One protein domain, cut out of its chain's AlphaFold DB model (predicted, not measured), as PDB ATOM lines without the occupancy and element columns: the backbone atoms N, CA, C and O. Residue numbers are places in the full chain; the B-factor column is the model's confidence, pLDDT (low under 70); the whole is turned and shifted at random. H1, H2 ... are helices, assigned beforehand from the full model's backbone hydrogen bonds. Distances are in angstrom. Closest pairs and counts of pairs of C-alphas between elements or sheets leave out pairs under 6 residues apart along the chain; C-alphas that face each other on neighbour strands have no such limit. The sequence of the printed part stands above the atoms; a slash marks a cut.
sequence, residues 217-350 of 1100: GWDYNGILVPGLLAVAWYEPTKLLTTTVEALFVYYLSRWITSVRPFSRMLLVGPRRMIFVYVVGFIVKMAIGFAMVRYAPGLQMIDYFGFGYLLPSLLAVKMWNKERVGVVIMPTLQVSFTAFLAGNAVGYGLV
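This is residues 217 to 350 of the 1100 residues of an uncharacterized protein of Sorangium cellulosum (UniProt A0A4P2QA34). Two long helices, H2 and H3, cross each other, and the shorter H5 packs on both; the longest helix, H6, runs away from them with H1 packed across it. Residues 293 to 298 and residues 343 to 350 of H6 stick out from this flat body. You have 134 printed residues with six named helices, H1 to H6 in chain order, and no named strand: the class is all helix. The whole is only just compact, close to loose, with a radius of gyration of the C-alphas of 16.7 A and spans of 58 by 45 by 21 A.

Find C-alpha 224 at (-3.218, 39.042, 0.131); there H1 begins, residues 224 to 234. H2, residues 236 to 258, covers 33.5 A, and H3, residues 270 to 294, covers 36.4 A. H4 is residues 300 to 303 and H5 residues 310 to 321. H6, residues 325 to 350, covers 37.2 A and ends at C-alpha 350, (18.046, 42.428, -13.676).

Start at the hub, H2, which touches H1, H3, H4 and H5. Look at Ala 246 and Pro 311, the closest C-alphas of H2 and H5, 4.1 A apart. H3 touches H2 with residues 275 to 283 alone, at a steep tilt of 63 degrees; the closest C-alphas are Val 249 and Gly 280, 5.6 A. H5 and H6 form a helical hairpin, Met 318 to Val 327 closest at 6.2 A between C-alphas. H6 touches H1 with residues 331 to 339 alone, C-alphas 230 and 335 closest at 4.1 A. H3 and H6 are apart. Every O i to N i+4 pair is within hydrogen-bond range in H2, H3 and H5; H1 has 5 of 7, H6 has 21 of 22, and H4 is too short for one.

The C-alphas farthest apart, Arg 260 and Val 350, are 59.4 A apart. The printed part has no cut, and the link from H2 to H3 is long. Look for pLDDT under 70 at residues 220 to 221, 296 to 302 and 307.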
ATOM      1  N   GLY A 217      -9.869  25.101  -4.472       70.38
ATOM      2  CA  GLY A 217     -10.781  25.497  -3.393       70.38
ATOM      3  C   GLY A 217     -10.078  25.975  -2.112       70.38
ATOM      4  O   GLY A 217     -10.721  26.089  -1.066       70.38
ATOM      5  N   TRP A 218      -8.767  26.242  -2.159       80.50
ATOM      6  CA  TRP A 218      -7.966  26.651  -0.999       80.50
ATOM      7  C   TRP A 218      -8.388  28.039  -0.480       80.50
ATOM      8  O   TRP A 218      -8.435  28.990  -1.254       80.50
ATOM      9  N   ASP A 219      -8.708  28.195   0.812       70.25
ATOM     10  CA  ASP A 219      -9.270  29.442   1.374       70.25
ATOM     11  C   ASP A 219      -8.374  30.085   2.449       70.25
ATOM     12  O   ASP A 219      -8.230  29.556   3.548       70.25
ATOM     13  N   TYR A 220      -7.854  31.281   2.147       68.62
ATOM     14  CA  TYR A 220      -6.791  31.964   2.904       68.62
ATOM     15  C   TYR A 220      -7.207  33.195   3.720       68.62
ATOM     16  O   TYR A 220      -6.358  33.960   4.157       68.62
ATOM     17  N   ASN A 221      -8.505  33.457   3.896       67.31
ATOM     18  CA  ASN A 221      -8.993  34.750   4.432       67.31
ATOM     19  C   ASN A 221      -8.621  35.988   3.602       67.31
ATOM     20  O   ASN A 221      -8.598  37.101   4.115       67.31
ATOM     21  N   GLY A 222      -8.367  35.792   2.311       74.31
ATOM     22  CA  GLY A 222      -7.969  36.848   1.389       74.31
ATOM     23  C   GLY A 222      -6.723  36.442   0.616       74.31
ATOM     24  O   GLY A 222      -5.813  35.831   1.161       74.31
ATOM     25  N   ILE A 223      -6.679  36.788  -0.668       77.00
ATOM     26  CA  ILE A 223      -5.547  36.455  -1.550       77.00
ATOM     27  C   ILE A 223      -4.261  37.213  -1.176       77.00
ATOM     28  O   ILE A 223      -3.181  36.797  -1.570       77.00
ATOM     29  N   LEU A 224      -4.366  38.286  -0.378       76.31
ATOM     30  CA  LEU A 224      -3.218  39.042   0.131       76.31
ATOM     31  C   LEU A 224      -2.465  38.325   1.251       76.31
ATOM     32  O   LEU A 224      -1.273  38.550   1.388       76.31
ATOM     33  N   VAL A 225      -3.121  37.466   2.041       81.31
ATOM     34  CA  VAL A 225      -2.475  36.767   3.166       81.31
ATOM     35  C   VAL A 225      -1.261  35.944   2.708       81.31
ATOM     36  O   VAL A 225      -0.181  36.173   3.248       81.31
ATOM     37  N   PRO A 226      -1.360  35.057   1.696       84.31
ATOM     38  CA  PRO A 226      -0.186  34.338   1.203       84.31
ATOM     39  C   PRO A 226       0.836  35.251   0.506       84.31
ATOM     40  O   PRO A 226       2.018  34.943   0.557       84.31
ATOM     41  N   GLY A 227       0.420  36.369  -0.106       82.56
ATOM     42  CA  GLY A 227       1.341  37.339  -0.720       82.56
ATOM     43  C   GLY A 227       2.156  38.134   0.305       82.56
ATOM     44  O   GLY A 227       3.359  38.294   0.144       82.56
ATOM     45  N   LEU A 228       1.530  38.562   1.400       81.06
ATOM     46  CA  LEU A 228       2.203  39.198   2.535       81.06
ATOM     47  C   LEU A 228       3.135  38.210   3.244       81.06
ATOM     48  O   LEU A 228       4.273  38.545   3.557       81.06
ATOM     49  N   LEU A 229       2.688  36.965   3.424       83.50
ATOM     50  CA  LEU A 229       3.516  35.902   3.987       83.50
ATOM     51  C   LEU A 229       4.691  35.524   3.067       83.50
ATOM     52  O   LEU A 229       5.723  35.087   3.559       83.50
ATOM     53  N   ALA A 230       4.555  35.710   1.746       85.94
ATOM     54  CA  ALA A 230       5.631  35.476   0.781       85.94
ATOM     55  C   ALA A 230       6.811  36.429   1.016       85.94
ATOM     56  O   ALA A 230       7.962  36.015   0.926       85.94
ATOM     57  N   VAL A 231       6.522  37.685   1.367       79.12
ATOM     58  CA  VAL A 231       7.545  38.681   1.724       79.12
ATOM     59  C   VAL A 231       8.211  38.324   3.057       79.12
ATOM     60  O   VAL A 231       9.425  38.441   3.181       79.12
ATOM     61  N   ALA A 232       7.452  37.789   4.019       78.44
ATOM     62  CA  ALA A 232       7.979  37.372   5.321       78.44
ATOM     63  C   ALA A 232       9.021  36.232   5.251       78.44
ATOM     64  O   ALA A 232       9.678  35.959   6.249       78.44
ATOM     65  N   TRP A 233       9.225  35.579   4.099       84.69
ATOM     66  CA  TRP A 233      10.308  34.600   3.919       84.69
ATOM     67  C   TRP A 233      11.713  35.214   3.950       84.69
ATOM     68  O   TRP A 233      12.672  34.480   4.182       84.69
ATOM     69  N   TYR A 234      11.843  36.533   3.773       79.56
ATOM     70  CA  TYR A 234      13.103  37.230   4.050       79.56
ATOM     71  C   TYR A 234      13.438  37.255   5.553       79.56
ATOM     72  O   TYR A 234      14.610  37.318   5.910       79.56
ATOM     73  N   GLU A 235      12.432  37.115   6.425       79.62
ATOM     74  CA  GLU A 235      12.570  37.091   7.885       79.62
ATOM     75  C   GLU A 235      11.971  35.800   8.477       79.62
ATOM     76  O   GLU A 235      10.841  35.782   8.984       79.62
ATOM     77  N   PRO A 236      12.716  34.682   8.459       82.69
ATOM     78  CA  PRO A 236      12.188  33.380   8.870       82.69
ATOM     79  C   PRO A 236      11.718  33.356  10.333       82.69
ATOM     80  O   PRO A 236      10.789  32.622  10.678       82.69
ATOM     81  N   THR A 237      12.317  34.188  11.188       79.31
ATOM     82  CA  THR A 237      11.905  34.372  12.584       79.31
ATOM     83  C   THR A 237      10.479  34.909  12.672       79.31
ATOM     84  O   THR A 237       9.655  34.318  13.367       79.31
ATOM     85  N   LYS A 238      10.141  35.955  11.909       80.62
ATOM     86  CA  LYS A 238       8.789  36.525  11.854       80.62
ATOM     87  C   LYS A 238       7.766  35.549  11.303       80.62
ATOM     88  O   LYS A 238       6.655  35.459  11.824       80.62
ATOM     89  N   LEU A 239       8.116  34.794  10.265       83.69
ATOM     90  CA  LEU A 239       7.234  33.767   9.707       83.69
ATOM     91  C   LEU A 239       6.872  32.705  10.763       83.69
ATOM     92  O   LEU A 239       5.701  32.329  10.915       83.69
ATOM     93  N   LEU A 240       7.873  32.261  11.529       86.69
ATOM     94  CA  LEU A 240       7.694  31.305  12.616       86.69
ATOM     95  C   LEU A 240       6.837  31.889  13.744       86.69
ATOM     96  O   LEU A 240       5.843  31.264  14.123       86.69
ATOM     97  N   THR A 241       7.158  33.090  14.243       86.69
ATOM     98  CA  THR A 241       6.386  33.721  15.327       86.69
ATOM     99  C   THR A 241       4.941  33.980  14.917       86.69
ATOM    100  O   THR A 241       4.040  33.700  15.699       86.69
ATOM    101  N   THR A 242       4.682  34.382  13.668       86.75
ATOM    102  CA  THR A 242       3.319  34.532  13.118       86.75
ATOM    103  C   THR A 242       2.529  33.231  13.193       86.75
ATOM    104  O   THR A 242       1.365  33.227  13.594       86.75
ATOM    105  N   THR A 243       3.149  32.119  12.792       87.75
ATOM    106  CA  THR A 243       2.493  30.808  12.760       87.75
ATOM    107  C   THR A 243       2.204  30.316  14.176       87.75
ATOM    108  O   THR A 243       1.085  29.881  14.460       87.75
ATOM    109  N   VAL A 244       3.181  30.437  15.080       90.69
ATOM    110  CA  VAL A 244       3.033  30.088  16.501       90.69
ATOM    111  C   VAL A 244       1.949  30.940  17.159       90.69
ATOM    112  O   VAL A 244       1.066  30.405  17.826       90.69
ATOM    113  N   GLU A 245       1.963  32.250  16.923       89.38
ATOM    114  CA  GLU A 245       0.978  33.182  17.465       89.38
ATOM    115  C   GLU A 245      -0.435  32.861  16.958       89.38
ATOM    116  O   GLU A 245      -1.376  32.790  17.747       89.38
ATOM    117  N   ALA A 246      -0.597  32.590  15.658       90.00
ATOM    118  CA  ALA A 246      -1.887  32.233  15.072       90.00
ATOM    119  C   ALA A 246      -2.467  30.950  15.686       90.00
ATOM    120  O   ALA A 246      -3.663  30.887  15.984       90.00
ATOM    121  N   LEU A 247      -1.628  29.927  15.889       92.25
ATOM    122  CA  LEU A 247      -2.016  28.676  16.541       92.25
ATOM    123  C   LEU A 247      -2.406  28.909  18.000       92.25
ATOM    124  O   LEU A 247      -3.459  28.441  18.436       92.25
ATOM    125  N   PHE A 248      -1.589  29.661  18.736       93.38
ATOM    126  CA  PHE A 248      -1.839  29.972  20.137       93.38
ATOM    127  C   PHE A 248      -3.167  30.719  20.315       93.38
ATOM    128  O   PHE A 248      -4.021  30.286  21.087       93.38
ATOM    129  N   VAL A 249      -3.393  31.781  19.536       92.12
ATOM    130  CA  VAL A 249      -4.638  32.563  19.570       92.12
ATOM    131  C   VAL A 249      -5.841  31.708  19.170       92.12
ATOM    132  O   VAL A 249      -6.897  31.820  19.792       92.12
ATOM    133  N   TYR A 250      -5.708  30.826  18.175       92.56
ATOM    134  CA  TYR A 250      -6.769  29.899  17.774       92.56
ATOM    135  C   TYR A 250      -7.183  28.958  18.915       92.56
ATOM    136  O   TYR A 250      -8.365  28.913  19.271       92.56
ATOM    137  N   TYR A 251      -6.227  28.232  19.504       93.38
ATOM    138  CA  TYR A 251      -6.517  27.283  20.581       93.38
ATOM    139  C   TYR A 251      -7.052  27.988  21.823       93.38
ATOM    140  O   TYR A 251      -8.037  27.528  22.403       93.38
ATOM    141  N   LEU A 252      -6.469  29.134  22.187       93.38
ATOM    142  CA  LEU A 252      -6.915  29.918  23.330       93.38
ATOM    143  C   LEU A 252      -8.347  30.423  23.136       93.38
ATOM    144  O   LEU A 252      -9.178  30.286  24.029       93.38
ATOM    145  N   SER A 253      -8.669  30.951  21.956       91.25
ATOM    146  CA  SER A 253     -10.004  31.485  21.684       91.25
ATOM    147  C   SER A 253     -11.059  30.366  21.656       91.25
ATOM    148  O   SER A 253     -12.149  30.545  22.200       91.25
ATOM    149  N   ARG A 254     -10.721  29.186  21.112       89.62
ATOM    150  CA  ARG A 254     -11.571  27.983  21.170       89.62
ATOM    151  C   ARG A 254     -11.801  27.532  22.614       89.62
ATOM    152  O   ARG A 254     -12.941  27.253  22.987       89.62
ATOM    153  N   TRP A 255     -10.744  27.506  23.426       91.06
ATOM    154  CA  TRP A 255     -10.826  27.161  24.844       91.06
ATOM    155  C   TRP A 255     -11.720  28.143  25.610       91.06
ATOM    156  O   TRP A 255     -12.674  27.701  26.244       91.06
ATOM    157  N   ILE A 256     -11.522  29.457  25.465       90.00
ATOM    158  CA  ILE A 256     -12.347  30.474  26.144       90.00
ATOM    159  C   ILE A 256     -13.832  30.302  25.798       90.00
ATOM    160  O   ILE A 256     -14.677  30.339  26.688       90.00
ATOM    161  N   THR A 257     -14.172  30.038  24.532       87.69
ATOM    162  CA  THR A 257     -15.579  29.824  24.141       87.69
ATOM    163  C   THR A 257     -16.188  28.513  24.618       87.69
ATOM    164  O   THR A 257     -17.407  28.376  24.602       87.69
ATOM    165  N   SER A 258     -15.373  27.557  25.071       85.50
ATOM    166  CA  SER A 258     -15.879  26.333  25.702       85.50
ATOM    167  C   SER A 258     -16.295  26.546  27.165       85.50
ATOM    168  O   SER A 258     -17.046  25.740  27.711       85.50
ATOM    169  N   VAL A 259     -15.867  27.652  27.790       87.44
ATOM    170  CA  VAL A 259     -16.102  27.960  29.210       87.44
ATOM    171  C   VAL A 259     -17.297  28.916  29.373       87.44
ATOM    172  O   VAL A 259     -17.548  29.795  28.545       87.44
ATOM    173  N   ARG A 260     -18.080  28.759  30.453       79.56
ATOM    174  CA  ARG A 260     -19.167  29.696  30.807       79.56
ATOM    175  C   ARG A 260     -18.554  31.002  31.343       79.56
ATOM    176  O   ARG A 260     -17.661  30.912  32.177       79.56
ATOM    177  N   PRO A 261     -19.014  32.198  30.924       78.19
ATOM    178  CA  PRO A 261     -20.275  32.501  30.228       78.19
ATOM    179  C   PRO A 261     -20.217  32.494  28.686       78.19
ATOM    180  O   PRO A 261     -21.270  32.513  28.047       78.19
ATOM    181  N   PHE A 262     -19.032  32.436  28.075       78.62
ATOM    182  CA  PHE A 262     -18.857  32.587  26.622       78.62
ATOM    183  C   PHE A 262     -19.487  31.461  25.798       78.62
ATOM    184  O   PHE A 262     -19.925  31.702  24.676       78.62
ATOM    185  N   SER A 263     -19.640  30.268  26.375       75.62
ATOM    186  CA  SER A 263     -20.321  29.137  25.730       75.62
ATOM    187  C   SER A 263     -21.800  29.393  25.397       75.62
ATOM    188  O   SER A 263     -22.397  28.627  24.646       75.62
ATOM    189  N   ARG A 264     -22.422  30.433  25.980       77.12
ATOM    190  CA  ARG A 264     -23.818  30.831  25.716       77.12
ATOM    191  C   ARG A 264     -23.938  31.979  24.704       77.12
ATOM    192  O   ARG A 264     -25.052  32.332  24.327       77.12
ATOM    193  N   MET A 265     -22.825  32.574  24.273       82.00
ATOM    194  CA  MET A 265     -22.823  33.702  23.340       82.00
ATOM    195  C   MET A 265     -22.811  33.218  21.884       82.00
ATOM    196  O   MET A 265     -21.967  32.416  21.487       82.00
ATOM    197  N   LEU A 266     -23.709  33.752  21.052       79.19
ATOM    198  CA  LEU A 266     -23.721  33.489  19.609       79.19
ATOM    199  C   LEU A 266     -22.622  34.303  18.903       79.19
ATOM    200  O   LEU A 266     -22.834  35.440  18.477       79.19
ATOM    201  N   LEU A 267     -21.433  33.710  18.778       81.62
ATOM    202  CA  LEU A 267     -20.281  34.293  18.080       81.62
ATOM    203  C   LEU A 267     -20.260  33.871  16.600       81.62
ATOM    204  O   LEU A 267     -19.552  32.941  16.187       81.62
ATOM    205  N   VAL A 268     -21.049  34.575  15.784       79.38
ATOM    206  CA  VAL A 268     -21.156  34.376  14.327       79.38
ATOM    207  C   VAL A 268     -20.810  35.678  13.593       79.38
ATOM    208  O   VAL A 268     -21.056  36.770  14.098       79.38
ATOM    209  N   GLY A 269     -20.210  35.571  12.403       82.06
ATOM    210  CA  GLY A 269     -19.930  36.727  11.544       82.06
ATOM    211  C   GLY A 269     -18.902  37.707  12.143       82.06
ATOM    212  O   GLY A 269     -17.864  37.252  12.637       82.06
ATOM    213  N   PRO A 270     -19.156  39.032  12.104       84.12
ATOM    214  CA  PRO A 270     -18.263  40.066  12.647       84.12
ATOM    215  C   PRO A 270     -17.848  39.842  14.109       84.12
ATOM    216  O   PRO A 270     -16.669  39.979  14.440       84.12
ATOM    217  N   ARG A 271     -18.775  39.372  14.960       87.00
ATOM    218  CA  ARG A 271     -18.533  39.089  16.392       87.00
ATOM    219  C   ARG A 271     -17.395  38.110  16.631       87.00
ATOM    220  O   ARG A 271     -16.632  38.252  17.581       87.00
ATOM    221  N   ARG A 272     -17.256  37.113  15.756       87.69
ATOM    222  CA  ARG A 272     -16.173  36.127  15.851       87.69
ATOM    223  C   ARG A 272     -14.819  36.760  15.556       87.69
ATOM    224  O   ARG A 272     -13.837  36.444  16.217       87.69
ATOM    225  N   MET A 273     -14.764  37.646  14.564       86.25
ATOM    226  CA  MET A 273     -13.523  38.302  14.173       86.25
ATOM    227  C   MET A 273     -13.022  39.250  15.261       86.25
ATOM    228  O   MET A 273     -11.854  39.159  15.635       86.25
ATOM    229  N   ILE A 274     -13.895  40.114  15.790       89.88
ATOM    230  CA  ILE A 274     -13.524  41.019  16.882       89.88
ATOM    231  C   ILE A 274     -13.121  40.240  18.136       89.88
ATOM    232  O   ILE A 274     -12.123  40.585  18.755       89.88
ATOM    233  N   PHE A 275     -13.808  39.137  18.459       90.88
ATOM    234  CA  PHE A 275     -13.459  38.296  19.604       90.88
ATOM    235  C   PHE A 275     -12.041  37.725  19.494       90.88
ATOM    236  O   PHE A 275     -11.227  37.925  20.390       90.88
ATOM    237  N   VAL A 276     -11.711  37.073  18.373       90.56
ATOM    238  CA  VAL A 276     -10.366  36.509  18.157       90.56
ATOM    239  C   VAL A 276      -9.300  37.609  18.149       90.56
ATOM    240  O   VAL A 276      -8.208  37.412  18.680       90.56
ATOM    241  N   TYR A 277      -9.612  38.785  17.593       89.50
ATOM    242  CA  TYR A 277      -8.686  39.915  17.600       89.50
ATOM    243  C   TYR A 277      -8.431  40.457  19.013       89.50
ATOM    244  O   TYR A 277      -7.276  40.665  19.375       89.50
ATOM    245  N   VAL A 278      -9.480  40.624  19.826       92.19
ATOM    246  CA  VAL A 278      -9.381  41.056  21.230       92.19
ATOM    247  C   VAL A 278      -8.583  40.049  22.057       92.19
ATOM    248  O   VAL A 278      -7.703  40.456  22.810       92.19
ATOM    249  N   VAL A 279      -8.820  38.744  21.882       92.06
ATOM    250  CA  VAL A 279      -8.030  37.703  22.560       92.06
ATOM    251  C   VAL A 279      -6.552  37.814  22.179       92.06
ATOM    252  O   VAL A 279      -5.699  37.862  23.063       92.06
ATOM    253  N   GLY A 280      -6.237  37.934  20.886       89.94
ATOM    254  CA  GLY A 280      -4.859  38.137  20.431       89.94
ATOM    255  C   GLY A 280      -4.223  39.421  20.976       89.94
ATOM    256  O   GLY A 280      -3.059  39.414  21.368       89.94
ATOM    257  N   PHE A 281      -4.986  40.513  21.060       89.88
ATOM    258  CA  PHE A 281      -4.525  41.782  21.625       89.88
ATOM    259  C   PHE A 281      -4.188  41.659  23.117       89.88
ATOM    260  O   PHE A 281      -3.113  42.080  23.540       89.88
ATOM    261  N   ILE A 282      -5.062  41.028  23.909       91.25
ATOM    262  CA  ILE A 282      -4.846  40.802  25.349       91.25
ATOM    263  C   ILE A 282      -3.627  39.907  25.586       91.25
ATOM    264  O   ILE A 282      -2.825  40.191  26.472       91.25
ATOM    265  N   VAL A 283      -3.442  38.860  24.775       89.06
ATOM    266  CA  VAL A 283      -2.250  38.001  24.847       89.06
ATOM    267  C   VAL A 283      -0.979  38.817  24.626       89.06
ATOM    268  O   VAL A 283      -0.052  38.726  25.428       89.06
ATOM    269  N   LYS A 284      -0.939  39.660  23.587       88.31
ATOM    270  CA  LYS A 284       0.219  40.528  23.327       88.31
ATOM    271  C   LYS A 284       0.468  41.523  24.462       88.31
ATOM    272  O   LYS A 284       1.619  41.726  24.835       88.31
ATOM    273  N   MET A 285      -0.590  42.101  25.033       88.25
ATOM    274  CA  MET A 285      -0.500  42.973  26.209       88.25
ATOM    275  C   MET A 285       0.122  42.243  27.405       88.25
ATOM    276  O   MET A 285       1.070  42.747  28.004       88.25
ATOM    277  N   ALA A 286      -0.366  41.041  27.723       88.62
ATOM    278  CA  ALA A 286       0.123  40.244  28.844       88.62
ATOM    279  C   ALA A 286       1.592  39.830  28.665       88.62
ATOM    280  O   ALA A 286       2.388  39.984  29.589       88.62
ATOM    281  N   ILE A 287       1.968  39.363  27.467       85.25
ATOM    282  CA  ILE A 287       3.360  39.015  27.153       85.25
ATOM    283  C   ILE A 287       4.250  40.261  27.224       85.25
ATOM    284  O   ILE A 287       5.332  40.191  27.798       85.25
ATOM    285  N   GLY A 288       3.790  41.402  26.702       82.88
ATOM    286  CA  GLY A 288       4.532  42.660  26.762       82.88
ATOM    287  C   GLY A 288       4.846  43.078  28.199       82.88
ATOM    288  O   GLY A 288       6.001  43.339  28.520       82.88
ATOM    289  N   PHE A 289       3.854  43.063  29.094       86.06
ATOM    290  CA  PHE A 289       4.086  43.382  30.508       86.06
ATOM    291  C   PHE A 289       4.958  42.345  31.224       86.06
ATOM    292  O   PHE A 289       5.803  42.718  32.037       86.06
ATOM    293  N   ALA A 290       4.803  41.055  30.909       85.00
ATOM    294  CA  ALA A 290       5.664  40.013  31.462       85.00
ATOM    295  C   ALA A 290       7.129  40.217  31.040       85.00
ATOM    296  O   ALA A 290       8.026  40.182  31.878       85.00
ATOM    297  N   MET A 291       7.391  40.495  29.762       80.06
ATOM    298  CA  MET A 291       8.754  40.649  29.246       80.06
ATOM    299  C   MET A 291       9.448  41.909  29.752       80.06
ATOM    300  O   MET A 291      10.637  41.854  30.043       80.06
ATOM    301  N   VAL A 292       8.720  43.000  29.990       78.19
ATOM    302  CA  VAL A 292       9.279  44.180  30.674       78.19
ATOM    303  C   VAL A 292       9.828  43.815  32.059       78.19
ATOM    304  O   VAL A 292      10.838  44.368  32.490       78.19
ATOM    305  N   ARG A 293       9.213  42.843  32.748       80.06
ATOM    306  CA  ARG A 293       9.677  42.383  34.062       80.06
ATOM    307  C   ARG A 293      10.883  41.446  33.991       80.06
ATOM    308  O   ARG A 293      11.715  41.500  34.902       80.06
ATOM    309  N   TYR A 294      10.947  40.586  32.973       81.44
ATOM    310  CA  TYR A 294      11.937  39.506  32.871       81.44
ATOM    311  C   TYR A 294      13.126  39.814  31.943       81.44
ATOM    312  O   TYR A 294      14.190  39.235  32.134       81.44
ATOM    313  N   ALA A 295      12.983  40.718  30.971       75.75
ATOM    314  CA  ALA A 295      14.003  41.049  29.972       75.75
ATOM    315  C   ALA A 295      13.861  42.506  29.451       75.75
ATOM    316  O   ALA A 295      13.429  42.723  28.317       75.75
ATOM    317  N   PRO A 296      14.247  43.526  30.246       69.31
ATOM    318  CA  PRO A 296      13.985  44.942  29.946       69.31
ATOM    319  C   PRO A 296      14.743  45.521  28.732       69.31
ATOM    320  O   PRO A 296      14.437  46.633  28.312       69.31
ATOM    321  N   GLY A 297      15.707  44.791  28.156       68.50
ATOM    322  CA  GLY A 297      16.490  45.217  26.985       68.50
ATOM    323  C   GLY A 297      16.004  44.684  25.630       68.50
ATOM    324  O   GLY A 297      16.575  45.048  24.607       68.50
ATOM    325  N   LEU A 298      14.985  43.815  25.594       68.31
ATOM    326  CA  LEU A 298      14.487  43.226  24.343       68.31
ATOM    327  C   LEU A 298      13.375  44.080  23.721       68.31
ATOM    328  O   LEU A 298      12.404  44.442  24.387       68.31
ATOM    329  N   GLN A 299      13.480  44.356  22.419       66.75
ATOM    330  CA  GLN A 299      12.408  44.993  21.654       66.75
ATOM    331  C   GLN A 299      11.307  43.963  21.367       66.75
ATOM    332  O   GLN A 299      11.451  43.073  20.535       66.75
ATOM    333  N   MET A 300      10.179  44.064  22.072       68.81
ATOM    334  CA  MET A 300       9.123  43.044  22.018       68.81
ATOM    335  C   MET A 300       8.456  42.955  20.637       68.81
ATOM    336  O   MET A 300       7.993  41.891  20.220       68.81
ATOM    337  N   ILE A 301       8.427  44.068  19.905       67.88
ATOM    338  CA  ILE A 301       7.850  44.137  18.560       67.88
ATOM    339  C   ILE A 301       8.558  43.217  17.557       67.88
ATOM    340  O   ILE A 301       7.897  42.702  16.654       67.88
ATOM    341  N   ASP A 302       9.842  42.909  17.762       67.94
ATOM    342  CA  ASP A 302      10.616  41.991  16.916       67.94
ATOM    343  C   ASP A 302      10.128  40.545  17.041       67.94
ATOM    344  O   ASP A 302      10.197  39.776  16.083       67.94
ATOM    345  N   TYR A 303       9.488  40.207  18.157       73.44
ATOM    346  CA  TYR A 303       8.994  38.861  18.436       73.44
ATOM    347  C   TYR A 303       7.495  38.680  18.178       73.44
ATOM    348  O   TYR A 303       7.013  37.547  18.164       73.44
ATOM    349  N   PHE A 304       6.746  39.757  17.924       77.50
ATOM    350  CA  PHE A 304       5.365  39.639  17.455       77.50
ATOM    351  C   PHE A 304       5.298  39.175  15.997       77.50
ATOM    352  O   PHE A 304       6.195  39.455  15.193       77.50
ATOM    353  N   GLY A 305       4.217  38.461  15.669       70.12
ATOM    354  CA  GLY A 305       3.956  37.970  14.326       70.12
ATOM    355  C   GLY A 305       3.939  39.082  13.276       70.12
ATOM    356  O   GLY A 305       3.574  40.230  13.539       70.12
ATOM    357  N   PHE A 306       4.335  38.711  12.062       70.88
ATOM    358  CA  PHE A 306       4.334  39.538  10.869       70.88
ATOM    359  C   PHE A 306       2.933  40.069  10.576       70.88
ATOM    360  O   PHE A 306       1.994  39.310  10.329       70.88
ATOM    361  N   GLY A 307       2.808  41.394  10.555       65.69
ATOM    362  CA  GLY A 307       1.540  42.071  10.341       65.69
ATOM    363  C   GLY A 307       0.620  42.008  11.562       65.69
ATOM    364  O   GLY A 307       0.326  40.963  12.134       65.69
ATOM    365  N   TYR A 308       0.052  43.155  11.912       70.38
ATOM    366  CA  TYR A 308      -0.743  43.342  13.130       70.38
ATOM    367  C   TYR A 308      -2.104  42.609  13.143       70.38
ATOM    368  O   TYR A 308      -2.806  42.620  14.156       70.38
ATOM    369  N   LEU A 309      -2.504  41.980  12.032       72.88
ATOM    370  CA  LEU A 309      -3.766  41.238  11.874       72.88
ATOM    371  C   LEU A 309      -3.597  39.813  11.362       72.88
ATOM    372  O   LEU A 309      -4.536  39.022  11.467       72.88
ATOM    373  N   LEU A 310      -2.449  39.487  10.770       79.19
ATOM    374  CA  LEU A 310      -2.283  38.246  10.025       79.19
ATOM    375  C   LEU A 310      -2.431  37.007  10.931       79.19
ATOM    376  O   LEU A 310      -3.200  36.118  10.549       79.19
ATOM    377  N   PRO A 311      -1.860  36.973  12.158       86.06
ATOM    378  CA  PRO A 311      -2.093  35.870  13.092       86.06
ATOM    379  C   PRO A 311      -3.576  35.680  13.441       86.06
ATOM    380  O   PRO A 311      -4.110  34.573  13.354       86.06
ATOM    381  N   SER A 312      -4.284  36.769  13.755       86.50
ATOM    382  CA  SER A 312      -5.704  36.729  14.121       86.50
ATOM    383  C   SER A 312      -6.604  36.329  12.945       86.50
ATOM    384  O   SER A 312      -7.563  35.580  13.126       86.50
ATOM    385  N   LEU A 313      -6.299  36.772  11.720       85.19
ATOM    386  CA  LEU A 313      -7.044  36.391  10.515       85.19
ATOM    387  C   LEU A 313      -6.855  34.910  10.168       85.19
ATOM    388  O   LEU A 313      -7.829  34.257   9.777       85.19
ATOM    389  N   LEU A 314      -5.641  34.377  10.327       86.12
ATOM    390  CA  LEU A 314      -5.382  32.945  10.191       86.12
ATOM    391  C   LEU A 314      -6.145  32.158  11.263       86.12
ATOM    392  O   LEU A 314      -6.832  31.193  10.929       86.12
ATOM    393  N   ALA A 315      -6.123  32.615  12.518       88.00
ATOM    394  CA  ALA A 315      -6.853  31.992  13.623       88.00
ATOM    395  C   ALA A 315      -8.371  31.936  13.386       88.00
ATOM    396  O   ALA A 315      -8.986  30.878  13.540       88.00
ATOM    397  N   VAL A 316      -8.982  33.032  12.918       87.38
ATOM    398  CA  VAL A 316     -10.411  33.062  12.549       87.38
ATOM    399  C   VAL A 316     -10.726  32.046  11.446       87.38
ATOM    400  O   VAL A 316     -11.780  31.407  11.475       87.38
ATOM    401  N   LYS A 317      -9.835  31.852  10.465       85.50
ATOM    402  CA  LYS A 317     -10.059  30.841   9.417       85.50
ATOM    403  C   LYS A 317      -9.878  29.417   9.898       85.50
ATOM    404  O   LYS A 317     -10.694  28.574   9.525       85.50
ATOM    405  N   MET A 318      -8.872  29.157  10.729       88.12
ATOM    406  CA  MET A 318      -8.695  27.856  11.377       88.12
ATOM    407  C   MET A 318      -9.933  27.478  12.196       88.12
ATOM    408  O   MET A 318     -10.357  26.324  12.171       88.12
ATOM    409  N   TRP A 319     -10.585  28.465  12.822       87.50
ATOM    410  CA  TRP A 319     -11.896  28.284  13.444       87.50
ATOM    411  C   TRP A 319     -12.975  27.926  12.435       87.50
ATOM    412  O   TRP A 319     -13.621  26.895  12.579       87.50
ATOM    413  N   ASN A 320     -13.165  28.736  11.395       84.38
ATOM    414  CA  ASN A 320     -14.256  28.532  10.439       84.38
ATOM    415  C   ASN A 320     -14.184  27.193   9.688       84.38
ATOM    416  O   ASN A 320     -15.218  26.696   9.254       84.38
ATOM    417  N   LYS A 321     -12.982  26.639   9.483       82.88
ATOM    418  CA  LYS A 321     -12.766  25.366   8.776       82.88
ATOM    419  C   LYS A 321     -12.621  24.160   9.706       82.88
ATOM    420  O   LYS A 321     -12.513  23.047   9.202       82.88
ATOM    421  N   GLU A 322     -12.541  24.378  11.020       79.94
ATOM    422  CA  GLU A 322     -12.333  23.369  12.077       79.94
ATOM    423  C   GLU A 322     -11.078  22.481  11.935       79.94
ATOM    424  O   GLU A 322     -10.801  21.650  12.798       79.94
ATOM    425  N   ARG A 323     -10.276  22.677  10.881       81.12
ATOM    426  CA  ARG A 323      -9.054  21.931  10.571       81.12
ATOM    427  C   ARG A 323      -7.907  22.900  10.301       81.12
ATOM    428  O   ARG A 323      -7.880  23.576   9.275       81.12
ATOM    429  N   VAL A 324      -6.928  22.913  11.202       85.38
ATOM    430  CA  VAL A 324      -5.733  23.776  11.144       85.38
ATOM    431  C   VAL A 324      -4.914  23.533   9.869       85.38
ATOM    432  O   VAL A 324      -4.593  24.474   9.141       85.38
ATOM    433  N   GLY A 325      -4.632  22.263   9.552       80.81
ATOM    434  CA  GLY A 325      -3.782  21.884   8.415       80.81
ATOM    435  C   GLY A 325      -4.328  22.309   7.049       80.81
ATOM    436  O   GLY A 325      -3.550  22.601   6.148       80.81
ATOM    437  N   VAL A 326      -5.654  22.433   6.910       83.31
ATOM    438  CA  VAL A 326      -6.320  22.853   5.661       83.31
ATOM    439  C   VAL A 326      -6.095  24.342   5.363       83.31
ATOM    440  O   VAL A 326      -6.220  24.763   4.217       83.31
ATOM    441  N   VAL A 327      -5.745  25.143   6.375       83.38
ATOM    442  CA  VAL A 327      -5.500  26.584   6.230       83.38
ATOM    443  C   VAL A 327      -4.002  26.880   6.199       83.38
ATOM    444  O   VAL A 327      -3.545  27.575   5.297       83.38
ATOM    445  N   ILE A 328      -3.215  26.338   7.135       86.06
ATOM    446  CA  ILE A 328      -1.783  26.668   7.244       86.06
ATOM    447  C   ILE A 328      -0.984  26.115   6.062       86.06
ATOM    448  O   ILE A 328      -0.257  26.872   5.418       86.06
ATOM    449  N   MET A 329      -1.138  24.822   5.746       86.69
ATOM    450  CA  MET A 329      -0.304  24.161   4.737       86.69
ATOM    451  C   MET A 329      -0.426  24.835   3.365       86.69
ATOM    452  O   MET A 329       0.603  25.219   2.806       86.69
ATOM    453  N   PRO A 330      -1.640  25.097   2.838       87.25
ATOM    454  CA  PRO A 330      -1.740  25.717   1.529       87.25
ATOM    455  C   PRO A 330      -1.321  27.194   1.557       87.25
ATOM    456  O   PRO A 330      -0.932  27.720   0.519       87.25
ATOM    457  N   THR A 331      -1.384  27.882   2.709       87.31
ATOM    458  CA  THR A 331      -0.940  29.288   2.816       87.31
ATOM    459  C   THR A 331       0.579  29.360   2.713       87.31
ATOM    460  O   THR A 331       1.106  30.137   1.918       87.31
ATOM    461  N   LEU A 332       1.277  28.501   3.465       88.50
ATOM    462  CA  LEU A 332       2.734  28.405   3.436       88.50
ATOM    463  C   LEU A 332       3.233  27.972   2.056       88.50
ATOM    464  O   LEU A 332       4.112  28.631   1.507       88.50
ATOM    465  N   GLN A 333       2.624  26.951   1.448       90.81
ATOM    466  CA  GLN A 333       3.005  26.480   0.111       90.81
ATOM    467  C   GLN A 333       2.884  27.574  -0.957       90.81
ATOM    468  O   GLN A 333       3.813  27.775  -1.743       90.81
ATOM    469  N   VAL A 334       1.765  28.307  -0.984       90.50
ATOM    470  CA  VAL A 334       1.578  29.401  -1.948       90.50
ATOM    471  C   VAL A 334       2.555  30.541  -1.683       90.50
ATOM    472  O   VAL A 334       3.153  31.040  -2.632       90.50
ATOM    473  N   SER A 335       2.767  30.910  -0.416       90.44
ATOM    474  CA  SER A 335       3.718  31.967  -0.053       90.44
ATOM    475  C   SER A 335       5.158  31.628  -0.459       90.44
ATOM    476  O   SER A 335       5.836  32.455  -1.061       90.44
ATOM    477  N   PHE A 336       5.597  30.388  -0.227       92.50
ATOM    478  CA  PHE A 336       6.937  29.922  -0.573       92.50
ATOM    479  C   PHE A 336       7.140  29.855  -2.090       92.50
ATOM    480  O   PHE A 336       8.149  30.312  -2.619       92.50
ATOM    481  N   THR A 337       6.138  29.353  -2.819       92.06
ATOM    482  CA  THR A 337       6.182  29.315  -4.289       92.06
ATOM    483  C   THR A 337       6.249  30.727  -4.873       92.06
ATOM    484  O   THR A 337       7.007  30.976  -5.808       92.06
ATOM    485  N   ALA A 338       5.486  31.666  -4.308       89.94
ATOM    486  CA  ALA A 338       5.504  33.065  -4.716       89.94
ATOM    487  C   ALA A 338       6.849  33.742  -4.437       89.94
ATOM    488  O   ALA A 338       7.338  34.489  -5.282       89.94
ATOM    489  N   PHE A 339       7.465  33.443  -3.291       89.75
ATOM    490  CA  PHE A 339       8.801  33.916  -2.948       89.75
ATOM    491  C   PHE A 339       9.846  33.446  -3.971       89.75
ATOM    492  O   PHE A 339      10.590  34.269  -4.508       89.75
ATOM    493  N   LEU A 340       9.867  32.151  -4.306       92.62
ATOM    494  CA  LEU A 340      10.807  31.604  -5.291       92.62
ATOM    495  C   LEU A 340      10.574  32.181  -6.691       92.62
ATOM    496  O   LEU A 340      11.514  32.652  -7.332       92.62
ATOM    497  N   ALA A 341       9.323  32.186  -7.157       92.12
ATOM    498  CA  ALA A 341       8.977  32.690  -8.482       92.12
ATOM    499  C   ALA A 341       9.237  34.200  -8.613       92.12
ATOM    500  O   ALA A 341       9.781  34.641  -9.622       92.12
ATOM    501  N   GLY A 342       8.901  34.992  -7.591       86.69
ATOM    502  CA  GLY A 342       9.137  36.435  -7.596       86.69
ATOM    503  C   GLY A 342      10.612  36.806  -7.564       86.69
ATOM    504  O   GLY A 342      11.018  37.706  -8.298       86.69
ATOM    505  N   ASN A 343      11.437  36.064  -6.820       84.88
ATOM    506  CA  ASN A 343      12.887  36.235  -6.888       84.88
ATOM    507  C   ASN A 343      13.440  35.826  -8.259       84.88
ATOM    508  O   ASN A 343      14.231  36.575  -8.822       84.88
ATOM    509  N   ALA A 344      13.003  34.700  -8.831       89.25
ATOM    510  CA  ALA A 344      13.450  34.264 -10.154       89.25
ATOM    511  C   ALA A 344      13.128  35.298 -11.248       89.25
ATOM    512  O   ALA A 344      14.000  35.643 -12.042       89.25
ATOM    513  N   VAL A 345      11.909  35.854 -11.247       87.75
ATOM    514  CA  VAL A 345      11.514  36.938 -12.161       87.75
ATOM    515  C   VAL A 345      12.336  38.199 -11.894       87.75
ATOM    516  O   VAL A 345      12.868  38.786 -12.832       87.75
ATOM    517  N   GLY A 346      12.496  38.596 -10.629       79.19
ATOM    518  CA  GLY A 346      13.280  39.773 -10.256       79.19
ATOM    519  C   GLY A 346      14.747  39.679 -10.690       79.19
ATOM    520  O   GLY A 346      15.280  40.633 -11.248       79.19
ATOM    521  N   TYR A 347      15.398  38.532 -10.484       79.62
ATOM    522  CA  TYR A 347      16.767  38.295 -10.952       79.62
ATOM    523  C   TYR A 347      16.852  38.185 -12.476       79.62
ATOM    524  O   TYR A 347      17.800  38.707 -13.054       79.62
ATOM    525  N   GLY A 348      15.861  37.574 -13.130       83.56
ATOM    526  CA  GLY A 348      15.786  37.508 -14.589       83.56
ATOM    527  C   GLY A 348      15.697  38.891 -15.236       83.56
ATOM    528  O   GLY A 348      16.429  39.166 -16.179       83.56
ATOM    529  N   LEU A 349      14.865  39.788 -14.695       80.25
ATOM    530  CA  LEU A 349      14.735  41.168 -15.180       80.25
ATOM    531  C   LEU A 349      16.044  41.956 -15.039       80.25
ATOM    532  O   LEU A 349      16.453  42.634 -15.979       80.25
ATOM    533  N   VAL A 350      16.733  41.803 -13.903       72.00
ATOM    534  CA  VAL A 350      18.046  42.428 -13.676       72.00
ATOM    535  C   VAL A 350      19.103  41.860 -14.631       72.00
ATOM    536  O   VAL A 350      19.863  42.622 -15.220       72.00
TER     537      VAL A 350